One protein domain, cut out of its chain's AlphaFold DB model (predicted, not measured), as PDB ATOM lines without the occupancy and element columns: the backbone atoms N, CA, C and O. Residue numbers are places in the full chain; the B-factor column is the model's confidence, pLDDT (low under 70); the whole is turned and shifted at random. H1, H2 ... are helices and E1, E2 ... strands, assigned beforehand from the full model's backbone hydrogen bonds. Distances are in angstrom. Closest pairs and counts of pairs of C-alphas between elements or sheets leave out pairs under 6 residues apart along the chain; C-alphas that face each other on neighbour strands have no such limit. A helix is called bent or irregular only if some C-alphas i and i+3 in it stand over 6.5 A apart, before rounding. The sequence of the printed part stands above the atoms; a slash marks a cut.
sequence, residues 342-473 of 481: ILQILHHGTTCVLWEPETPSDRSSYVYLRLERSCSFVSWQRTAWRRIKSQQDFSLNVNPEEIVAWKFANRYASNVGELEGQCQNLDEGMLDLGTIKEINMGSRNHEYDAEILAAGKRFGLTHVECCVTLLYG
ATOM      1  N   ILE A 342       5.049 -22.840 -64.804       74.50
ATOM      2  CA  ILE A 342       5.339 -22.960 -63.370       74.50
ATOM      3  C   ILE A 342       6.509 -22.064 -62.967       74.50
ATOM      4  O   ILE A 342       6.443 -21.366 -61.954       74.50
ATOM      5  N   LEU A 343       7.559 -22.026 -63.787       77.19
ATOM      6  CA  LEU A 343       8.697 -21.148 -63.552       77.19
ATOM      7  C   LEU A 343       8.280 -19.669 -63.568       77.19
ATOM      8  O   LEU A 343       8.713 -18.894 -62.718       77.19
ATOM      9  N   GLN A 344       7.399 -19.277 -64.491       77.12
ATOM     10  CA  GLN A 344       6.862 -17.920 -64.548       77.12
ATOM     11  C   GLN A 344       6.024 -17.584 -63.307       77.12
ATOM     12  O   GLN A 344       6.193 -16.501 -62.753       77.12
ATOM     13  N   ILE A 345       5.188 -18.509 -62.823       79.50
ATOM     14  CA  ILE A 345       4.420 -18.335 -61.576       79.50
ATOM     15  C   ILE A 345       5.359 -18.088 -60.388       79.50
ATOM     16  O   ILE A 345       5.112 -17.208 -59.566       79.50
ATOM     17  N   LEU A 346       6.463 -18.826 -60.307       81.38
ATOM     18  CA  LEU A 346       7.427 -18.679 -59.216       81.38
ATOM     19  C   LEU A 346       8.243 -17.389 -59.294       81.38
ATOM     20  O   LEU A 346       8.611 -16.849 -58.252       81.38
ATOM     21  N   HIS A 347       8.500 -16.893 -60.505       79.31
ATOM     22  CA  HIS A 347       9.128 -15.590 -60.705       79.31
ATOM     23  C   HIS A 347       8.221 -14.429 -60.292       79.31
ATOM     24  O   HIS A 347       8.722 -13.433 -59.777       79.31
ATOM     25  N   HIS A 348       6.903 -14.555 -60.490       77.56
ATOM     26  CA  HIS A 348       5.950 -13.614 -59.896       77.56
ATOM     27  C   HIS A 348       6.080 -13.647 -58.384       77.56
ATOM     28  O   HIS A 348       6.254 -12.602 -57.771       77.56
ATOM     29  N   GLY A 349       6.118 -14.844 -57.806       79.00
ATOM     30  CA  GLY A 349       6.240 -15.050 -56.372       79.00
ATOM     31  C   GLY A 349       4.898 -15.353 -55.720       79.00
ATOM     32  O   GLY A 349       3.831 -15.328 -56.333       79.00
ATOM     33  N   THR A 350       4.960 -15.706 -54.447       83.25
ATOM     34  CA  THR A 350       3.823 -16.131 -53.642       83.25
ATOM     35  C   THR A 350       3.927 -15.550 -52.243       83.25
ATOM     36  O   THR A 350       5.012 -15.333 -51.708       83.25
ATOM     37  N   THR A 351       2.789 -15.298 -51.611       84.44
ATOM     38  CA  THR A 351       2.767 -14.915 -50.201       84.44
ATOM     39  C   THR A 351       2.813 -16.163 -49.335       84.44
ATOM     40  O   THR A 351       1.937 -17.021 -49.461       84.44
ATOM     41  N   CYS A 352       3.770 -16.248 -48.421       85.12
ATOM     42  CA  CYS A 352       3.886 -17.367 -47.496       85.12
ATOM     43  C   CYS A 352       4.108 -16.894 -46.054       85.12
ATOM     44  O   CYS A 352       4.299 -15.707 -45.768       85.12
ATOM     45  N   VAL A 353       4.018 -17.846 -45.129       85.19
ATOM     46  CA  VAL A 353       4.366 -17.645 -43.726       85.19
ATOM     47  C   VAL A 353       5.687 -18.347 -43.479       85.19
ATOM     48  O   VAL A 353       5.768 -19.560 -43.659       85.19
ATOM     49  N   LEU A 354       6.693 -17.589 -43.059       87.44
ATOM     50  CA  LEU A 354       8.005 -18.107 -42.709       87.44
ATOM     51  C   LEU A 354       8.087 -18.334 -41.196       87.44
ATOM     52  O   LEU A 354       7.703 -17.467 -40.404       87.44
ATOM     53  N   TRP A 355       8.574 -19.503 -40.802       86.88
ATOM     54  CA  TRP A 355       8.778 -19.901 -39.414       86.88
ATOM     55  C   TRP A 355      10.045 -20.751 -39.321       86.88
ATOM     56  O   TRP A 355      10.292 -21.557 -40.214       86.88
ATOM     57  N   GLU A 356      10.807 -20.568 -38.247       85.12
ATOM     58  CA  GLU A 356      12.029 -21.320 -37.962       85.12
ATOM     59  C   GLU A 356      11.888 -22.044 -36.614       85.12
ATOM     60  O   GLU A 356      11.332 -21.457 -35.679       85.12
ATOM     61  N   PRO A 357      12.449 -23.257 -36.456       79.94
ATOM     62  CA  PRO A 357      12.381 -24.013 -35.200       79.94
ATOM     63  C   PRO A 357      12.998 -23.301 -33.989       79.94
ATOM     64  O   PRO A 357      12.589 -23.519 -32.854       79.94
ATOM     65  N   GLU A 358      13.991 -22.438 -34.216       75.06
ATOM     66  CA  GLU A 358      14.677 -21.704 -33.146       75.06
ATOM     67  C   GLU A 358      13.857 -20.513 -32.621       75.06
ATOM     68  O   GLU A 358      14.145 -19.982 -31.544       75.06
ATOM     69  N   THR A 359      12.824 -20.082 -33.357       74.62
ATOM     70  CA  THR A 359      11.952 -18.984 -32.932       74.62
ATOM     71  C   THR A 359      10.632 -19.497 -32.363       74.62
ATOM     72  O   THR A 359       9.989 -20.376 -32.939       74.62
ATOM     73  N   PRO A 360      10.147 -18.898 -31.255       73.38
ATOM     74  CA  PRO A 360       8.845 -19.258 -30.712       73.38
ATOM     75  C   PRO A 360       7.765 -19.080 -31.785       73.38
ATOM     76  O   PRO A 360       7.818 -18.134 -32.574       73.38
ATOM     77  N   SER A 361       6.753 -19.950 -31.783       68.81
ATOM     78  CA  SER A 361       5.650 -19.960 -32.765       68.81
ATOM     79  C   SER A 361       4.920 -18.612 -32.902       68.81
ATOM     80  O   SER A 361       4.356 -18.290 -33.953       68.81
ATOM     81  N   ASP A 362       5.014 -17.753 -31.884       70.12
ATOM     82  CA  ASP A 362       4.511 -16.382 -31.888       70.12
ATOM     83  C   ASP A 362       5.320 -15.398 -32.764       70.12
ATOM     84  O   ASP A 362       4.825 -14.308 -33.068       70.12
ATOM     85  N   ARG A 363       6.496 -15.771 -33.280       77.75
ATOM     86  CA  ARG A 363       7.382 -14.901 -34.077       77.75
ATOM     87  C   ARG A 363       7.438 -15.171 -35.588       77.75
ATOM     88  O   ARG A 363       8.235 -14.527 -36.254       77.75
ATOM     89  N   SER A 364       6.566 -16.000 -36.168       81.75
ATOM     90  CA  SER A 364       6.547 -16.208 -37.635       81.75
ATOM     91  C   SER A 364       6.279 -14.929 -38.459       81.75
ATOM     92  O   SER A 364       5.533 -14.038 -38.045       81.75
ATOM     93  N   SER A 365       6.836 -14.815 -39.659       81.31
ATOM     94  CA  SER A 365       6.617 -13.636 -40.508       81.31
ATOM     95  C   SER A 365       5.744 -13.954 -41.713       81.31
ATOM     96  O   SER A 365       5.674 -15.092 -42.163       81.31
ATOM     97  N   TYR A 366       5.039 -12.945 -42.219       82.62
ATOM     98  CA  TYR A 366       4.255 -13.049 -43.446       82.62
ATOM     99  C   TYR A 366       4.979 -12.290 -44.546       82.62
ATOM    100  O   TYR A 366       5.059 -11.056 -44.515       82.62
ATOM    101  N   VAL A 367       5.501 -13.037 -45.506       84.00
ATOM    102  CA  VAL A 367       6.468 -12.545 -46.482       84.00
ATOM    103  C   VAL A 367       6.009 -12.846 -47.900       84.00
ATOM    104  O   VAL A 367       5.198 -13.739 -48.147       84.00
ATOM    105  N   TYR A 368       6.526 -12.064 -48.833       83.50
ATOM    106  CA  TYR A 368       6.475 -12.356 -50.252       83.50
ATOM    107  C   TYR A 368       7.717 -13.140 -50.624       83.50
ATOM    108  O   TYR A 368       8.810 -12.591 -50.545       83.50
ATOM    109  N   LEU A 369       7.544 -14.403 -50.983       85.94
ATOM    110  CA  LEU A 369       8.596 -15.309 -51.413       85.94
ATOM    111  C   LEU A 369       8.592 -15.381 -52.935       85.94
ATOM    112  O   LEU A 369       7.561 -15.689 -53.528       85.94
ATOM    113  N   ARG A 370       9.734 -15.172 -53.577       85.62
ATOM    114  CA  ARG A 370       9.848 -15.311 -55.030       85.62
ATOM    115  C   ARG A 370      11.124 -16.023 -55.439       85.62
ATOM    116  O   ARG A 370      12.146 -15.948 -54.759       85.62
ATOM    117  N   LEU A 371      11.055 -16.685 -56.587       84.00
ATOM    118  CA  LEU A 371      12.230 -17.181 -57.283       84.00
ATOM    119  C   LEU A 371      12.814 -16.048 -58.130       84.00
ATOM    120  O   LEU A 371      12.103 -15.419 -58.908       84.00
ATOM    121  N   GLU A 372      14.108 -15.787 -58.000       80.75
ATOM    122  CA  GLU A 372      14.780 -14.786 -58.829       80.75
ATOM    123  C   GLU A 372      14.976 -15.308 -60.261       80.75
ATOM    124  O   GLU A 372      15.145 -16.508 -60.479       80.75
ATOM    125  N   ARG A 373      14.996 -14.412 -61.257       74.38
ATOM    126  CA  ARG A 373      15.040 -14.760 -62.698       74.38
ATOM    127  C   ARG A 373      16.298 -15.520 -63.122       74.38
ATOM    128  O   ARG A 373      16.278 -16.267 -64.105       74.38
ATOM    129  N   SER A 374      17.364 -15.383 -62.337       69.75
ATOM    130  CA  SER A 374      18.592 -16.176 -62.430       69.75
ATOM    131  C   SER A 374      18.409 -17.651 -62.040       69.75
ATOM    132  O   SER A 374      19.353 -18.426 -62.177       69.75
ATOM    133  N   CYS A 375      17.239 -18.051 -61.528       76.94
ATOM    134  CA  CYS A 375      16.936 -19.393 -61.017       76.94
ATOM    135  C   CYS A 375      17.984 -19.922 -60.022       76.94
ATOM    136  O   CYS A 375      18.179 -21.129 -59.908       76.94
ATOM    137  N   SER A 376      18.694 -19.015 -59.347       76.81
ATOM    138  CA  SER A 376      19.819 -19.339 -58.462       76.81
ATOM    139  C   SER A 376      19.502 -19.020 -57.003       76.81
ATOM    140  O   SER A 376      20.034 -19.657 -56.105       76.81
ATOM    141  N   PHE A 377      18.593 -18.076 -56.754       81.06
ATOM    142  CA  PHE A 377      18.231 -17.646 -55.409       81.06
ATOM    143  C   PHE A 377      16.720 -17.555 -55.258       81.06
ATOM    144  O   PHE A 377      16.005 -17.191 -56.193       81.06
ATOM    145  N   VAL A 378      16.255 -17.830 -54.048       85.06
ATOM    146  CA  VAL A 378      14.908 -17.506 -53.591       85.06
ATOM    147  C   VAL A 378      15.029 -16.344 -52.619       85.06
ATOM    148  O   VAL A 378      15.863 -16.379 -51.717       85.06
ATOM    149  N   SER A 379      14.230 -15.303 -52.804       85.38
ATOM    150  CA  SER A 379      14.217 -14.129 -51.933       85.38
ATOM    151  C   SER A 379      12.872 -14.003 -51.234       85.38
ATOM    152  O   SER A 379      11.834 -14.379 -51.784       85.38
ATOM    153  N   TRP A 380      12.892 -13.495 -50.004       86.12
ATOM    154  CA  TRP A 380      11.682 -13.127 -49.286       86.12
ATOM    155  C   TRP A 380      11.781 -11.743 -48.669       86.12
ATOM    156  O   TRP A 380      12.837 -11.313 -48.202       86.12
ATOM    157  N   GLN A 381      10.645 -11.058 -48.648       82.81
ATOM    158  CA  GLN A 381      10.522  -9.735 -48.056       82.81
ATOM    159  C   GLN A 381       9.164  -9.563 -47.384       82.81
ATOM    160  O   GLN A 381       8.124  -9.973 -47.906       82.81
ATOM    161  N   ARG A 382       9.154  -8.898 -46.232       79.81
ATOM    162  CA  ARG A 382       7.936  -8.520 -45.527       79.81
ATOM    163  C   ARG A 382       7.143  -7.536 -46.368       79.81
ATOM    164  O   ARG A 382       7.650  -6.515 -46.824       79.81
ATOM    165  N   THR A 383       5.863  -7.825 -46.536       69.25
ATOM    166  CA  THR A 383       5.007  -6.982 -47.363       69.25
ATOM    167  C   THR A 383       4.309  -5.888 -46.561       69.25
ATOM    168  O   THR A 383       3.919  -6.098 -45.412       69.25
ATOM    169  N   ALA A 384       4.105  -4.726 -47.189       60.09
ATOM    170  CA  ALA A 384       3.428  -3.574 -46.585       60.09
ATOM    171  C   ALA A 384       1.917  -3.794 -46.356       60.09
ATOM    172  O   ALA A 384       1.271  -3.039 -45.634       60.09
ATOM    173  N   TRP A 385       1.329  -4.845 -46.935       59.25
ATOM    174  CA  TRP A 385      -0.122  -5.056 -46.942       59.25
ATOM    175  C   TRP A 385      -0.663  -5.770 -45.689       59.25
ATOM    176  O   TRP A 385      -1.823  -6.190 -45.687       59.25
ATOM    177  N   ARG A 386       0.123  -5.936 -44.605       49.97
ATOM    178  CA  ARG A 386      -0.356  -6.632 -43.394       49.97
ATOM    179  C   ARG A 386      -0.783  -5.724 -42.232       49.97
ATOM    180  O   ARG A 386       0.021  -5.055 -41.604       49.97
ATOM    181  N   ARG A 387      -2.043  -5.969 -41.832       43.53
ATOM    182  CA  ARG A 387      -2.728  -5.713 -40.545       43.53
ATOM    183  C   ARG A 387      -3.371  -4.320 -40.376       43.53
ATOM    184  O   ARG A 387      -2.767  -3.378 -39.888       43.53
ATOM    185  N   ILE A 388      -4.690  -4.299 -40.609       47.41
ATOM    186  CA  ILE A 388      -5.708  -3.254 -40.342       47.41
ATOM    187  C   ILE A 388      -5.869  -2.955 -38.824       47.41
ATOM    188  O   ILE A 388      -6.974  -2.833 -38.310       47.41
ATOM    189  N   LYS A 389      -4.785  -2.910 -38.039       48.72
ATOM    190  CA  LYS A 389      -4.863  -2.571 -36.602       48.72
ATOM    191  C   LYS A 389      -4.162  -1.265 -36.231       48.72
ATOM    192  O   LYS A 389      -4.519  -0.692 -35.210       48.72
ATOM    193  N   SER A 390      -3.253  -0.752 -37.059       44.44
ATOM    194  CA  SER A 390      -2.643   0.568 -36.862       44.44
ATOM    195  C   SER A 390      -2.347   1.218 -38.211       44.44
ATOM    196  O   SER A 390      -1.715   0.617 -39.071       44.44
ATOM    197  N   GLN A 391      -2.825   2.449 -38.395       44.38
ATOM    198  CA  GLN A 391      -2.796   3.206 -39.653       44.38
ATOM    199  C   GLN A 391      -1.400   3.654 -40.139       44.38
ATOM    200  O   GLN A 391      -1.327   4.341 -41.150       44.38
ATOM    201  N   GLN A 392      -0.304   3.326 -39.448       42.56
ATOM    202  CA  GLN A 392       0.973   4.030 -39.646       42.56
ATOM    203  C   GLN A 392       1.975   3.397 -40.630       42.56
ATOM    204  O   GLN A 392       2.890   4.104 -41.028       42.56
ATOM    205  N   ASP A 393       1.778   2.162 -41.113       40.84
ATOM    206  CA  ASP A 393       2.788   1.468 -41.951       40.84
ATOM    207  C   ASP A 393       2.276   1.021 -43.339       40.84
ATOM    208  O   ASP A 393       2.850   0.142 -43.980       40.84
ATOM    209  N   PHE A 394       1.160   1.586 -43.808       44.78
ATOM    210  CA  PHE A 394       0.466   1.114 -45.009       44.78
ATOM    211  C   PHE A 394       0.827   1.952 -46.245       44.78
ATOM    212  O   PHE A 394       0.296   3.043 -46.441       44.78
ATOM    213  N   SER A 395       1.693   1.418 -47.107       50.59
ATOM    214  CA  SER A 395       2.037   2.029 -48.398       50.59
ATOM    215  C   SER A 395       1.485   1.184 -49.548       50.59
ATOM    216  O   SER A 395       2.133   0.242 -49.993       50.59
ATOM    217  N   LEU A 396       0.295   1.535 -50.051       54.91
ATOM    218  CA  LEU A 396      -0.325   0.908 -51.237       54.91
ATOM    219  C   LEU A 396       0.457   1.148 -52.536       54.91
ATOM    220  O   LEU A 396       0.230   0.462 -53.527       54.91
ATOM    221  N   ASN A 397       1.363   2.125 -52.522       56.28
ATOM    222  CA  ASN A 397       2.134   2.535 -53.691       56.28
ATOM    223  C   ASN A 397       3.376   1.663 -53.925       56.28
ATOM    224  O   ASN A 397       4.102   1.908 -54.879       56.28
ATOM    225  N   VAL A 398       3.661   0.694 -53.050       57.75
ATOM    226  CA  VAL A 398       4.860  -0.144 -53.153       57.75
ATOM    227  C   VAL A 398       4.469  -1.499 -53.719       57.75
ATOM    228  O   VAL A 398       3.969  -2.360 -52.995       57.75
ATOM    229  N   ASN A 399       4.712  -1.700 -55.013       62.50
ATOM    230  CA  ASN A 399       4.559  -3.008 -55.628       62.50
ATOM    231  C   ASN A 399       5.759  -3.900 -55.237       62.50
ATOM    232  O   ASN A 399       6.890  -3.584 -55.597       62.50
ATOM    233  N   PRO A 400       5.572  -5.022 -54.514       60.28
ATOM    234  CA  PRO A 400       6.676  -5.927 -54.187       60.28
ATOM    235  C   PRO A 400       7.316  -6.558 -55.433       60.28
ATOM    236  O   PRO A 400       8.463  -6.996 -55.367       60.28
ATOM    237  N   GLU A 401       6.618  -6.573 -56.574       62.03
ATOM    238  CA  GLU A 401       7.175  -7.008 -57.858       62.03
ATOM    239  C   GLU A 401       8.155  -5.975 -58.450       62.03
ATOM    240  O   GLU A 401       9.065  -6.364 -59.173       62.03
ATOM    241  N   GLU A 402       8.041  -4.685 -58.096       56.75
ATOM    242  CA  GLU A 402       8.967  -3.612 -58.518       56.75
ATOM    243  C   GLU A 402      10.307  -3.653 -57.787       56.75
ATOM    244  O   GLU A 402      11.330  -3.186 -58.293       56.75
ATOM    245  N   ILE A 403      10.317  -4.218 -56.579       61.12
ATOM    246  CA  ILE A 403      11.517  -4.301 -55.757       61.12
ATOM    247  C   ILE A 403      12.347  -5.481 -56.259       61.12
ATOM    248  O   ILE A 403      12.313  -6.584 -55.711       61.12
ATOM    249  N   VAL A 404      13.129  -5.277 -57.319       57.03
ATOM    250  CA  VAL A 404      14.271  -6.159 -57.607       57.03
ATOM    251  C   VAL A 404      15.137  -6.146 -56.355       57.03
ATOM    252  O   VAL A 404      15.398  -5.073 -55.824       57.03
ATOM    253  N   ALA A 405      15.515  -7.303 -55.808       56.97
ATOM    254  CA  ALA A 405      16.219  -7.351 -54.532       56.97
ATOM    255  C   ALA A 405      17.547  -6.588 -54.687       56.97
ATOM    256  O   ALA A 405      18.527  -7.131 -55.191       56.97
ATOM    257  N   TRP A 406      17.585  -5.317 -54.270       49.00
ATOM    258  CA  TRP A 406      18.699  -4.375 -54.477       49.00
ATOM    259  C   TRP A 406      20.040  -4.896 -53.918       49.00
ATOM    260  O   TRP A 406      21.110  -4.376 -54.223       49.00
ATOM    261  N   LYS A 407      20.000  -5.987 -53.145       52.12
ATOM    262  CA  LYS A 407      21.142  -6.701 -52.573       52.12
ATOM    263  C   LYS A 407      21.978  -7.489 -53.602       52.12
ATOM    264  O   LYS A 407      23.093  -7.872 -53.268       52.12
ATOM    265  N   PHE A 408      21.523  -7.689 -54.848       50.81
ATOM    266  CA  PHE A 408      22.352  -8.311 -55.901       50.81
ATOM    267  C   PHE A 408      23.547  -7.444 -56.329       50.81
ATOM    268  O   PHE A 408      24.610  -7.991 -56.619       50.81
ATOM    269  N   ALA A 409      23.409  -6.112 -56.315       47.38
ATOM    270  CA  ALA A 409      24.477  -5.202 -56.738       47.38
ATOM    271  C   ALA A 409      25.663  -5.179 -55.752       47.38
ATOM    272  O   ALA A 409      26.813  -5.080 -56.172       47.38
ATOM    273  N   ASN A 410      25.406  -5.349 -54.448       43.69
ATOM    274  CA  ASN A 410      26.452  -5.280 -53.419       43.69
ATOM    275  C   ASN A 410      27.185  -6.606 -53.165       43.69
ATOM    276  O   ASN A 410      28.261  -6.594 -52.571       43.69
ATOM    277  N   ARG A 411      26.664  -7.749 -53.638       48.72
ATOM    278  CA  ARG A 411      27.339  -9.051 -53.462       48.72
ATOM    279  C   ARG A 411      28.679  -9.167 -54.185       48.72
ATOM    280  O   ARG A 411      29.486 -10.008 -53.811       48.72
ATOM    281  N   TYR A 412      28.931  -8.313 -55.173       46.59
ATOM    282  CA  TYR A 412      30.225  -8.235 -55.851       46.59
ATOM    283  C   TYR A 412      31.161  -7.172 -55.253       46.59
ATOM    284  O   TYR A 412      32.328  -7.127 -55.627       46.59
ATOM    285  N   ALA A 413      30.677  -6.336 -54.322       42.31
ATOM    286  CA  ALA A 413      31.438  -5.232 -53.732       42.31
ATOM    287  C   ALA A 413      31.942  -5.514 -52.302       42.31
ATOM    288  O   ALA A 413      32.871  -4.851 -51.844       42.31
ATOM    289  N   SER A 414      31.371  -6.489 -51.588       39.53
ATOM    290  CA  SER A 414      31.740  -6.803 -50.201       39.53
ATOM    291  C   SER A 414      31.882  -8.306 -49.966       39.53
ATOM    292  O   SER A 414      31.055  -9.081 -50.445       39.53
ATOM    293  N   ASN A 415      32.915  -8.698 -49.211       40.62
ATOM    294  CA  ASN A 415      33.246 -10.074 -48.829       40.62
ATOM    295  C   ASN A 415      32.002 -10.925 -48.503       40.62
ATOM    296  O   ASN A 415      31.287 -10.673 -47.534       40.62
ATOM    297  N   VAL A 416      31.790 -11.965 -49.315       47.03
ATOM    298  CA  VAL A 416      30.614 -12.857 -49.324       47.03
ATOM    299  C   VAL A 416      30.340 -13.521 -47.964       47.03
ATOM    300  O   VAL A 416      29.187 -13.766 -47.630       47.03
ATOM    301  N   GLY A 417      31.370 -13.747 -47.143       45.03
ATOM    302  CA  GLY A 417      31.240 -14.464 -45.869       45.03
ATOM    303  C   GLY A 417      30.645 -13.669 -44.699       45.03
ATOM    304  O   GLY A 417      30.111 -14.277 -43.778       45.03
ATOM    305  N   GLU A 418      30.704 -12.332 -44.701       39.94
ATOM    306  CA  GLU A 418      30.191 -11.526 -43.572       39.94
ATOM    307  C   GLU A 418      28.715 -11.129 -43.736       39.94
ATOM    308  O   GLU A 418      28.025 -10.874 -42.747       39.94
ATOM    309  N   LEU A 419      28.193 -11.123 -44.968       43.16
ATOM    310  CA  LEU A 419      26.837 -10.647 -45.257       43.16
ATOM    311  C   LEU A 419      25.754 -11.731 -45.095       43.16
ATOM    312  O   LEU A 419      24.603 -11.401 -44.801       43.16
ATOM    313  N   GLU A 420      26.109 -13.015 -45.248       48.59
ATOM    314  CA  GLU A 420      25.181 -14.150 -45.080       48.59
ATOM    315  C   GLU A 420      24.607 -14.227 -43.656       48.59
ATOM    316  O   GLU A 420      23.434 -14.550 -43.484       48.59
ATOM    317  N   GLY A 421      25.395 -13.845 -42.644       47.50
ATOM    318  CA  GLY A 421      24.964 -13.818 -41.243       47.50
ATOM    319  C   GLY A 421      24.127 -12.596 -40.843       47.50
ATOM    320  O   GLY A 421      23.434 -12.647 -39.833       47.50
ATOM    321  N   GLN A 422      24.164 -11.503 -41.615       43.00
ATOM    322  CA  GLN A 422      23.455 -10.253 -41.289       43.00
ATOM    323  C   GLN A 422      22.109 -10.092 -42.009       43.00
ATOM    324  O   GLN A 422      21.317  -9.226 -41.638       43.00
ATOM    325  N   CYS A 423      21.835 -10.902 -43.036       48.34
ATOM    326  CA  CYS A 423      20.701 -10.696 -43.941       48.34
ATOM    327  C   CYS A 423      19.625 -11.792 -43.901       48.34
ATOM    328  O   CYS A 423      18.750 -11.767 -44.761       48.34
ATOM    329  N   GLN A 424      19.667 -12.739 -42.958       63.38
ATOM    330  CA  GLN A 424      18.640 -13.778 -42.804       63.38
ATOM    331  C   GLN A 424      17.816 -13.512 -41.545       63.38
ATOM    332  O   GLN A 424      18.086 -14.062 -40.483       63.38
ATOM    333  N   ASN A 425      16.819 -12.638 -41.668       71.12
ATOM    334  CA  ASN A 425      15.787 -12.485 -40.649       71.12
ATOM    335  C   ASN A 425      14.463 -13.027 -41.206       71.12
ATOM    336  O   ASN A 425      14.244 -13.042 -42.419       71.12
ATOM    337  N   LEU A 426      13.530 -13.397 -40.324       76.31
ATOM    338  CA  LEU A 426      12.204 -13.870 -40.744       76.31
ATOM    339  C   LEU A 426      11.456 -12.854 -41.630       76.31
ATOM    340  O   LEU A 426      10.629 -13.246 -42.445       76.31
ATOM    341  N   ASP A 427      11.749 -11.560 -41.481       78.62
ATOM    342  CA  ASP A 427      11.109 -10.485 -42.242       78.62
ATOM    343  C   ASP A 427      11.740 -10.256 -43.623       78.62
ATOM    344  O   ASP A 427      11.033  -9.885 -44.552       78.62
ATOM    345  N   GLU A 428      13.043 -10.474 -43.794       82.00
ATOM    346  CA  GLU A 428      13.730 -10.265 -45.071       82.00
ATOM    347  C   GLU A 428      14.937 -11.187 -45.185       82.00
ATOM    348  O   GLU A 428      15.742 -11.277 -44.255       82.00
ATOM    349  N   GLY A 429      15.105 -11.800 -46.354       80.19
ATOM    350  CA  GLY A 429      16.261 -12.637 -46.614       80.19
ATOM    351  C   GLY A 429      16.327 -13.218 -48.015       80.19
ATOM    352  O   GLY A 429      15.503 -12.943 -48.891       80.19
ATOM    353  N   MET A 430      17.392 -13.977 -48.240       82.25
ATOM    354  CA  MET A 430      17.658 -14.660 -49.494       82.25
ATOM    355  C   MET A 430      18.335 -15.995 -49.205       82.25
ATOM    356  O   MET A 430      19.212 -16.074 -48.346       82.25
ATOM    357  N   LEU A 431      17.946 -17.016 -49.959       82.69
ATOM    358  CA  LEU A 431      18.488 -18.363 -49.898       82.69
ATOM    359  C   LEU A 431      19.039 -18.757 -51.267       82.69
ATOM    360  O   LEU A 431      18.336 -18.674 -52.276       82.69
ATOM    361  N   ASP A 432      20.296 -19.185 -51.295       82.94
ATOM    362  CA  ASP A 432      20.915 -19.769 -52.482       82.94
ATOM    363  C   ASP A 432      20.411 -21.201 -52.683       82.94
ATOM    364  O   ASP A 432      20.551 -22.059 -51.806       82.94
ATOM    365  N   LEU A 433      19.848 -21.467 -53.861       82.31
ATOM    366  CA  LEU A 433      19.354 -22.784 -54.245       82.31
ATOM    367  C   LEU A 433      20.475 -23.831 -54.310       82.31
ATOM    368  O   LEU A 433      20.199 -25.013 -54.117       82.31
ATOM    369  N   GLY A 434      21.730 -23.420 -54.521       77.25
ATOM    370  CA  GLY A 434      22.900 -24.300 -54.459       77.25
ATOM    371  C   GLY A 434      23.157 -24.885 -53.066       77.25
ATOM    372  O   GLY A 434      23.738 -25.963 -52.949       77.25
ATOM    373  N   THR A 435      22.675 -24.219 -52.013       80.31
ATOM    374  CA  THR A 435      22.825 -24.667 -50.618       80.31
ATOM    375  C   THR A 435      21.685 -25.572 -50.155       80.31
ATOM    376  O   THR A 435      21.776 -26.184 -49.087       80.31
ATOM    377  N   ILE A 436      20.616 -25.694 -50.953       83.25
ATOM    378  CA  ILE A 436      19.455 -26.523 -50.626       83.25
ATOM    379  C   ILE A 436      19.786 -27.996 -50.853       83.25
ATOM    380  O   ILE A 436      20.063 -28.456 -51.963       83.25
ATOM    381  N   LYS A 437      19.695 -28.765 -49.774       83.50
ATOM    382  CA  LYS A 437      19.948 -30.206 -49.750       83.50
ATOM    383  C   LYS A 437      18.677 -31.009 -49.993       83.50
ATOM    384  O   LYS A 437      18.730 -32.027 -50.682       83.50
ATOM    385  N   GLU A 438      17.552 -30.568 -49.436       83.25
ATOM    386  CA  GLU A 438      16.282 -31.296 -49.491       83.25
ATOM    387  C   GLU A 438      15.086 -30.340 -49.408       83.25
ATOM    388  O   GLU A 438      15.160 -29.301 -48.756       83.25
ATOM    389  N   ILE A 439      13.986 -30.712 -50.068       83.19
ATOM    390  CA  ILE A 439      12.699 -30.014 -50.005       83.19
ATOM    391  C   ILE A 439      11.648 -31.061 -49.647       83.19
ATOM    392  O   ILE A 439      11.499 -32.056 -50.360       83.19
ATOM    393  N   ASN A 440      10.933 -30.845 -48.547       83.00
ATOM    394  CA  ASN A 440       9.899 -31.750 -48.062       83.00
ATOM    395  C   ASN A 440       8.545 -31.033 -48.062       83.00
ATOM    396  O   ASN A 440       8.443 -29.863 -47.696       83.00
ATOM    397  N   MET A 441       7.507 -31.753 -48.483       79.00
ATOM    398  CA  MET A 441       6.126 -31.299 -48.342       79.00
ATOM    399  C   MET A 441       5.618 -31.695 -46.962       79.00
ATOM    400  O   MET A 441       5.768 -32.847 -46.555       79.00
ATOM    401  N   GLY A 442       4.992 -30.751 -46.275       76.88
ATOM    402  CA  GLY A 442       4.639 -30.883 -44.874       76.88
ATOM    403  C   GLY A 442       5.831 -30.701 -43.944       76.88
ATOM    404  O   GLY A 442       6.901 -30.252 -44.344       76.88
ATOM    405  N   SER A 443       5.621 -31.041 -42.679       75.38
ATOM    406  CA  SER A 443       6.667 -30.986 -41.669       75.38
ATOM    407  C   SER A 443       7.636 -32.150 -41.833       75.38
ATOM    408  O   SER A 443       7.232 -33.311 -41.917       75.38
ATOM    409  N   ARG A 444       8.934 -31.835 -41.860       77.06
ATOM    410  CA  ARG A 444      10.006 -32.839 -41.866       77.06
ATOM    411  C   ARG A 444      10.054 -33.628 -40.553       77.06
ATOM    412  O   ARG A 444      10.268 -34.838 -40.584       77.06
ATOM    413  N   ASN A 445       9.857 -32.950 -39.419       80.38
ATOM    414  CA  ASN A 445       9.888 -33.561 -38.095       80.38
ATOM    415  C   ASN A 445       8.546 -33.341 -37.395       80.38
ATOM    416  O   ASN A 445       8.208 -32.219 -37.025       80.38
ATOM    417  N   HIS A 446       7.837 -34.432 -37.117       80.81
ATOM    418  CA  HIS A 446       6.531 -34.396 -36.449       80.81
ATOM    419  C   HIS A 446       6.536 -33.736 -35.059       80.81
ATOM    420  O   HIS A 446       5.485 -33.369 -34.541       80.81
ATOM    421  N   GLU A 447       7.711 -33.561 -34.451       83.38
ATOM    422  CA  GLU A 447       7.880 -32.823 -33.196       83.38
ATOM    423  C   GLU A 447       7.517 -31.333 -33.326       83.38
ATOM    424  O   GLU A 447       6.978 -30.755 -32.384       83.38
ATOM    425  N   TYR A 448       7.722 -30.736 -34.507       82.19
ATOM    426  CA  TYR A 448       7.421 -29.328 -34.769       82.19
ATOM    427  C   TYR A 448       5.984 -29.091 -35.247       82.19
ATOM    428  O   TYR A 448       5.565 -27.943 -35.370       82.19
ATOM    429  N   ASP A 449       5.188 -30.140 -35.478       84.00
ATOM    430  CA  ASP A 449       3.836 -30.017 -36.047       84.00
ATOM    431  C   ASP A 449       2.939 -29.109 -35.196       84.00
ATOM    432  O   ASP A 449       2.209 -28.267 -35.723       84.00
ATOM    433  N   ALA A 450       3.023 -29.233 -33.869       84.81
ATOM    434  CA  ALA A 450       2.251 -28.408 -32.944       84.81
ATOM    435  C   ALA A 450       2.645 -26.921 -33.017       84.81
ATOM    436  O   ALA A 450       1.779 -26.046 -32.944       84.81
ATOM    437  N   GLU A 451       3.934 -26.633 -33.191       83.75
ATOM    438  CA  GLU A 451       4.474 -25.274 -33.259       83.75
ATOM    439  C   GLU A 451       4.196 -24.622 -34.614       83.75
ATOM    440  O   GLU A 451       3.758 -23.470 -34.658       83.75
ATOM    441  N   ILE A 452       4.332 -25.382 -35.705       82.38
ATOM    442  CA  ILE A 452       3.970 -24.970 -37.066       82.38
ATOM    443  C   ILE A 452       2.477 -24.634 -37.132       82.38
ATOM    444  O   ILE A 452       2.095 -23.575 -37.638       82.38
ATOM    445  N   LEU A 453       1.615 -25.490 -36.572       84.31
ATOM    446  CA  LEU A 453       0.178 -25.228 -36.503       84.31
ATOM    447  C   LEU A 453      -0.137 -24.005 -35.638       84.31
ATOM    448  O   LEU A 453      -0.990 -23.199 -36.010       84.31
ATOM    449  N   ALA A 454       0.554 -23.825 -34.510       84.19
ATOM    450  CA  ALA A 454       0.397 -22.636 -33.676       84.19
ATOM    451  C   ALA A 454       0.802 -21.353 -34.429       84.19
ATOM    452  O   ALA A 454       0.059 -20.366 -34.410       84.19
ATOM    453  N   ALA A 455       1.918 -21.389 -35.161       81.62
ATOM    454  CA  ALA A 455       2.406 -20.289 -35.987       81.62
ATOM    455  C   ALA A 455       1.462 -19.978 -37.164       81.62
ATOM    456  O   ALA A 455       1.222 -18.809 -37.477       81.62
ATOM    457  N   GLY A 456       0.889 -21.007 -37.793       78.38
ATOM    458  CA  GLY A 456      -0.045 -20.893 -38.914       78.38
ATOM    459  C   GLY A 456      -1.454 -20.439 -38.515       78.38
ATOM    460  O   GLY A 456      -2.106 -19.701 -39.262       78.38
ATOM    461  N   LYS A 457      -1.915 -20.790 -37.306       79.88
ATOM    462  CA  LYS A 457      -3.285 -20.533 -36.824       79.88
ATOM    463  C   LYS A 457      -3.693 -19.063 -36.906       79.88
ATOM    464  O   LYS A 457      -4.818 -18.748 -37.287       79.88
ATOM    465  N   ARG A 458      -2.776 -18.139 -36.604       75.56
ATOM    466  CA  ARG A 458      -3.018 -16.680 -36.673       75.56
ATOM    467  C   ARG A 458      -3.206 -16.137 -38.091       75.56
ATOM    468  O   ARG A 458      -3.633 -14.998 -38.275       75.56
ATOM    469  N   PHE A 459      -2.844 -16.943 -39.080       74.38
ATOM    470  CA  PHE A 459      -2.917 -16.636 -40.497       74.38
ATOM    471  C   PHE A 459      -3.987 -17.467 -41.214       74.38
ATOM    472  O   PHE A 459      -4.130 -17.331 -42.423       74.38
ATOM    473  N   GLY A 460      -4.756 -18.280 -40.477       76.88
ATOM    474  CA  GLY A 460      -5.766 -19.174 -41.042       76.88
ATOM    475  C   GLY A 460      -5.192 -20.457 -41.648       76.88
ATOM    476  O   GLY A 460      -5.917 -21.169 -42.330       76.88
ATOM    477  N   LEU A 461      -3.912 -20.760 -41.403       79.31
ATOM    478  CA  LEU A 461      -3.261 -21.983 -41.866       79.31
ATOM    479  C   LEU A 461      -3.396 -23.056 -40.782       79.31
ATOM    480  O   LEU A 461      -2.764 -22.969 -39.731       79.31
ATOM    481  N   THR A 462      -4.264 -24.039 -41.015       75.69
ATOM    482  CA  THR A 462      -4.630 -25.077 -40.030       75.69
ATOM    483  C   THR A 462      -4.145 -26.475 -40.396       75.69
ATOM    484  O   THR A 462      -4.408 -27.419 -39.656       75.69
ATOM    485  N   HIS A 463      -3.454 -26.621 -41.527       75.62
ATOM    486  CA  HIS A 463      -3.017 -27.908 -42.056       75.62
ATOM    487  C   HIS A 463      -1.507 -27.904 -42.279       75.62
ATOM    488  O   HIS A 463      -0.993 -27.067 -43.020       75.62
ATOM    489  N   VAL A 464      -0.811 -28.871 -41.673       72.56
ATOM    490  CA  VAL A 464       0.638 -29.073 -41.854       72.56
ATOM    491  C   VAL A 464       0.964 -29.457 -43.300       72.56
ATOM    492  O   VAL A 464       2.025 -29.123 -43.801       72.56
ATOM    493  N   GLU A 465       0.032 -30.086 -44.018       71.38
ATOM    494  CA  GLU A 465       0.195 -30.467 -45.429       71.38
ATOM    495  C   GLU A 465       0.362 -29.273 -46.384       71.38
ATOM    496  O   GLU A 465       0.825 -29.446 -47.511       71.38
ATOM    497  N   CYS A 466      -0.004 -28.065 -45.941       72.19
ATOM    498  CA  CYS A 466       0.191 -26.824 -46.688       72.19
ATOM    499  C   CYS A 466       1.586 -26.208 -46.473       72.19
ATOM    500  O   CYS A 466       1.868 -25.142 -47.020       72.19
ATOM    501  N   CYS A 467       2.438 -26.836 -45.661       80.25
ATOM    502  CA  CYS A 467       3.782 -26.360 -45.365       80.25
ATOM    503  C   CYS A 467       4.805 -26.937 -46.348       80.25
ATOM    504  O   CYS A 467       4.649 -28.043 -46.865       80.25
ATOM    505  N   VAL A 468       5.875 -26.183 -46.576       86.56
ATOM    506  CA  VAL A 468       7.058 -26.632 -47.312       86.56
ATOM    507  C   VAL A 468       8.249 -26.423 -46.393       86.56
ATOM    508  O   VAL A 468       8.439 -25.319 -45.886       86.56
ATOM    509  N   THR A 469       9.032 -27.473 -46.171       85.88
ATOM    510  CA  THR A 469      10.245 -27.426 -45.353       85.88
ATOM    511  C   THR A 469      11.474 -27.500 -46.250       85.88
ATOM    512  O   THR A 469      11.543 -28.348 -47.146       85.88
ATOM    513  N   LEU A 470      12.446 -26.620 -46.008       87.75
ATOM    514  CA  LEU A 470      13.675 -26.517 -46.789       87.75
ATOM    515  C   LEU A 470      14.864 -26.879 -45.900       87.75
ATOM    516  O   LEU A 470      15.165 -26.170 -44.956       87.75
ATOM    517  N   LEU A 471      15.581 -27.953 -46.225       85.44
ATOM    518  CA  LEU A 471      16.866 -28.230 -45.585       85.44
ATOM    519  C   LEU A 471      17.975 -27.574 -46.401       85.44
ATOM    520  O   LEU A 471      18.200 -27.964 -47.552       85.44
ATOM    521  N   TYR A 472      18.708 -26.643 -45.802       85.00
ATOM    522  CA  TYR A 472      19.792 -25.925 -46.470       85.00
ATOM    523  C   TYR A 472      21.041 -25.793 -45.592       85.00
ATOM    524  O   TYR A 472      20.977 -25.939 -44.376       85.00
ATOM    525  N   GLY A 473      22.201 -25.569 -46.214       79.94
ATOM    526  CA  GLY A 473      23.463 -25.276 -45.524       79.94
ATOM    527  C   GLY A 473      24.696 -25.744 -46.298       79.94
ATOM    528  O   GLY A 473      24.627 -26.722 -47.046       79.94
TER     529      GLY A 473
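Overview. This is residues 342 to 473 of the 481 residues of an uncharacterized protein of Anopheles maculatus (UniProt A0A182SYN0). A strongly twisted sheet of four strands, E1 to E4, has a two-stranded ribbon, E5 and E6, crossing over one of its faces at a distance, with H4 near E1 at one side. The long link of residues 383 to 406 loops out beyond the other face, where residues 387 to 392 stick out; H2 and H3 form a loose arm past E4. The printed part has 132 residues, in the order H1 E1 E2 E3 H2 H3 E4 E5 H4 E6; both sheets are antiparallel, the larger in the order E1 - E2 - E3 - E4. The class is mixed, helices and strands, with 61 residues in named elements, under half. The whole is compact, with a radius of gyration of the C-alphas of 15.6 A, and spans 42 by 41 by 32 A.

Arrangement. H1, residues 342 to 348, only grazes the four-stranded sheet with its residues 343 to 348. E1, residues 350 to 354, is an edge strand and forms a hairpin with E2, residues 365 to 371; N 352 and O 367 are 2.9 A apart, within hydrogen-bond range. The closest C-alphas of H1 and E2 are those of His 347 and Leu 371, 4.9 A apart. E2 forms a hairpin with E3, residues 377 to 382, with N 368 and O 381 at 2.8 A. E1, E2 and E3 are a meander, each strand the antiparallel neighbour of the one before. H2, residues 407 to 410, and H3, residues 416 to 419, are apart and not on the sheet. E4, residues 428 to 432, is the other edge strand, antiparallel to E3 at 171 degrees, with N 431 and O 378 at 2.8 A. E5, residues 436 to 441, meets E4 only through their link. H4, residues 446 to 457, only grazes the sheet with its residues 452 to 456; its closest C-alpha pair with E1 is Val 353 and Gly 456, 7.3 A. E6, residues 468 to 472, is antiparallel to E5, with N 440 and O 469 at 2.9 A, and only just apart from E4, at 8.4 A. In H1 every O i to N i+4 pair is within hydrogen-bond range, in H4 6 of 8; H2 and H3 are too short for such a pair, and the one O i to N i+3 pair in each is out of range.

Along the chain. H1 begins at C-alpha 342, (5.339, -22.960, -63.370). E2 is 18.0 A long, E3 16.9 A and E5 14.3 A. H4 is 17.0 A long and irregular: C-alphas 447 and 450 are 7.2 A apart. E6 ends at C-alpha 472, (19.792, -25.925, -46.470).

Size, cuts and confidence. The C-alphas of Ala 413 and Thr 462, 43.4 A apart, are the farthest apart. The printed part has no cut, and the link from E3 to H2, 24 residues, is long. Residues 387 to 392 and 412 to 418, of which 416 to 418 belong to H3, stand free. The mean pLDDT of the printed part is 70.8; residues 361, 374 and 383 to 424 are under 70.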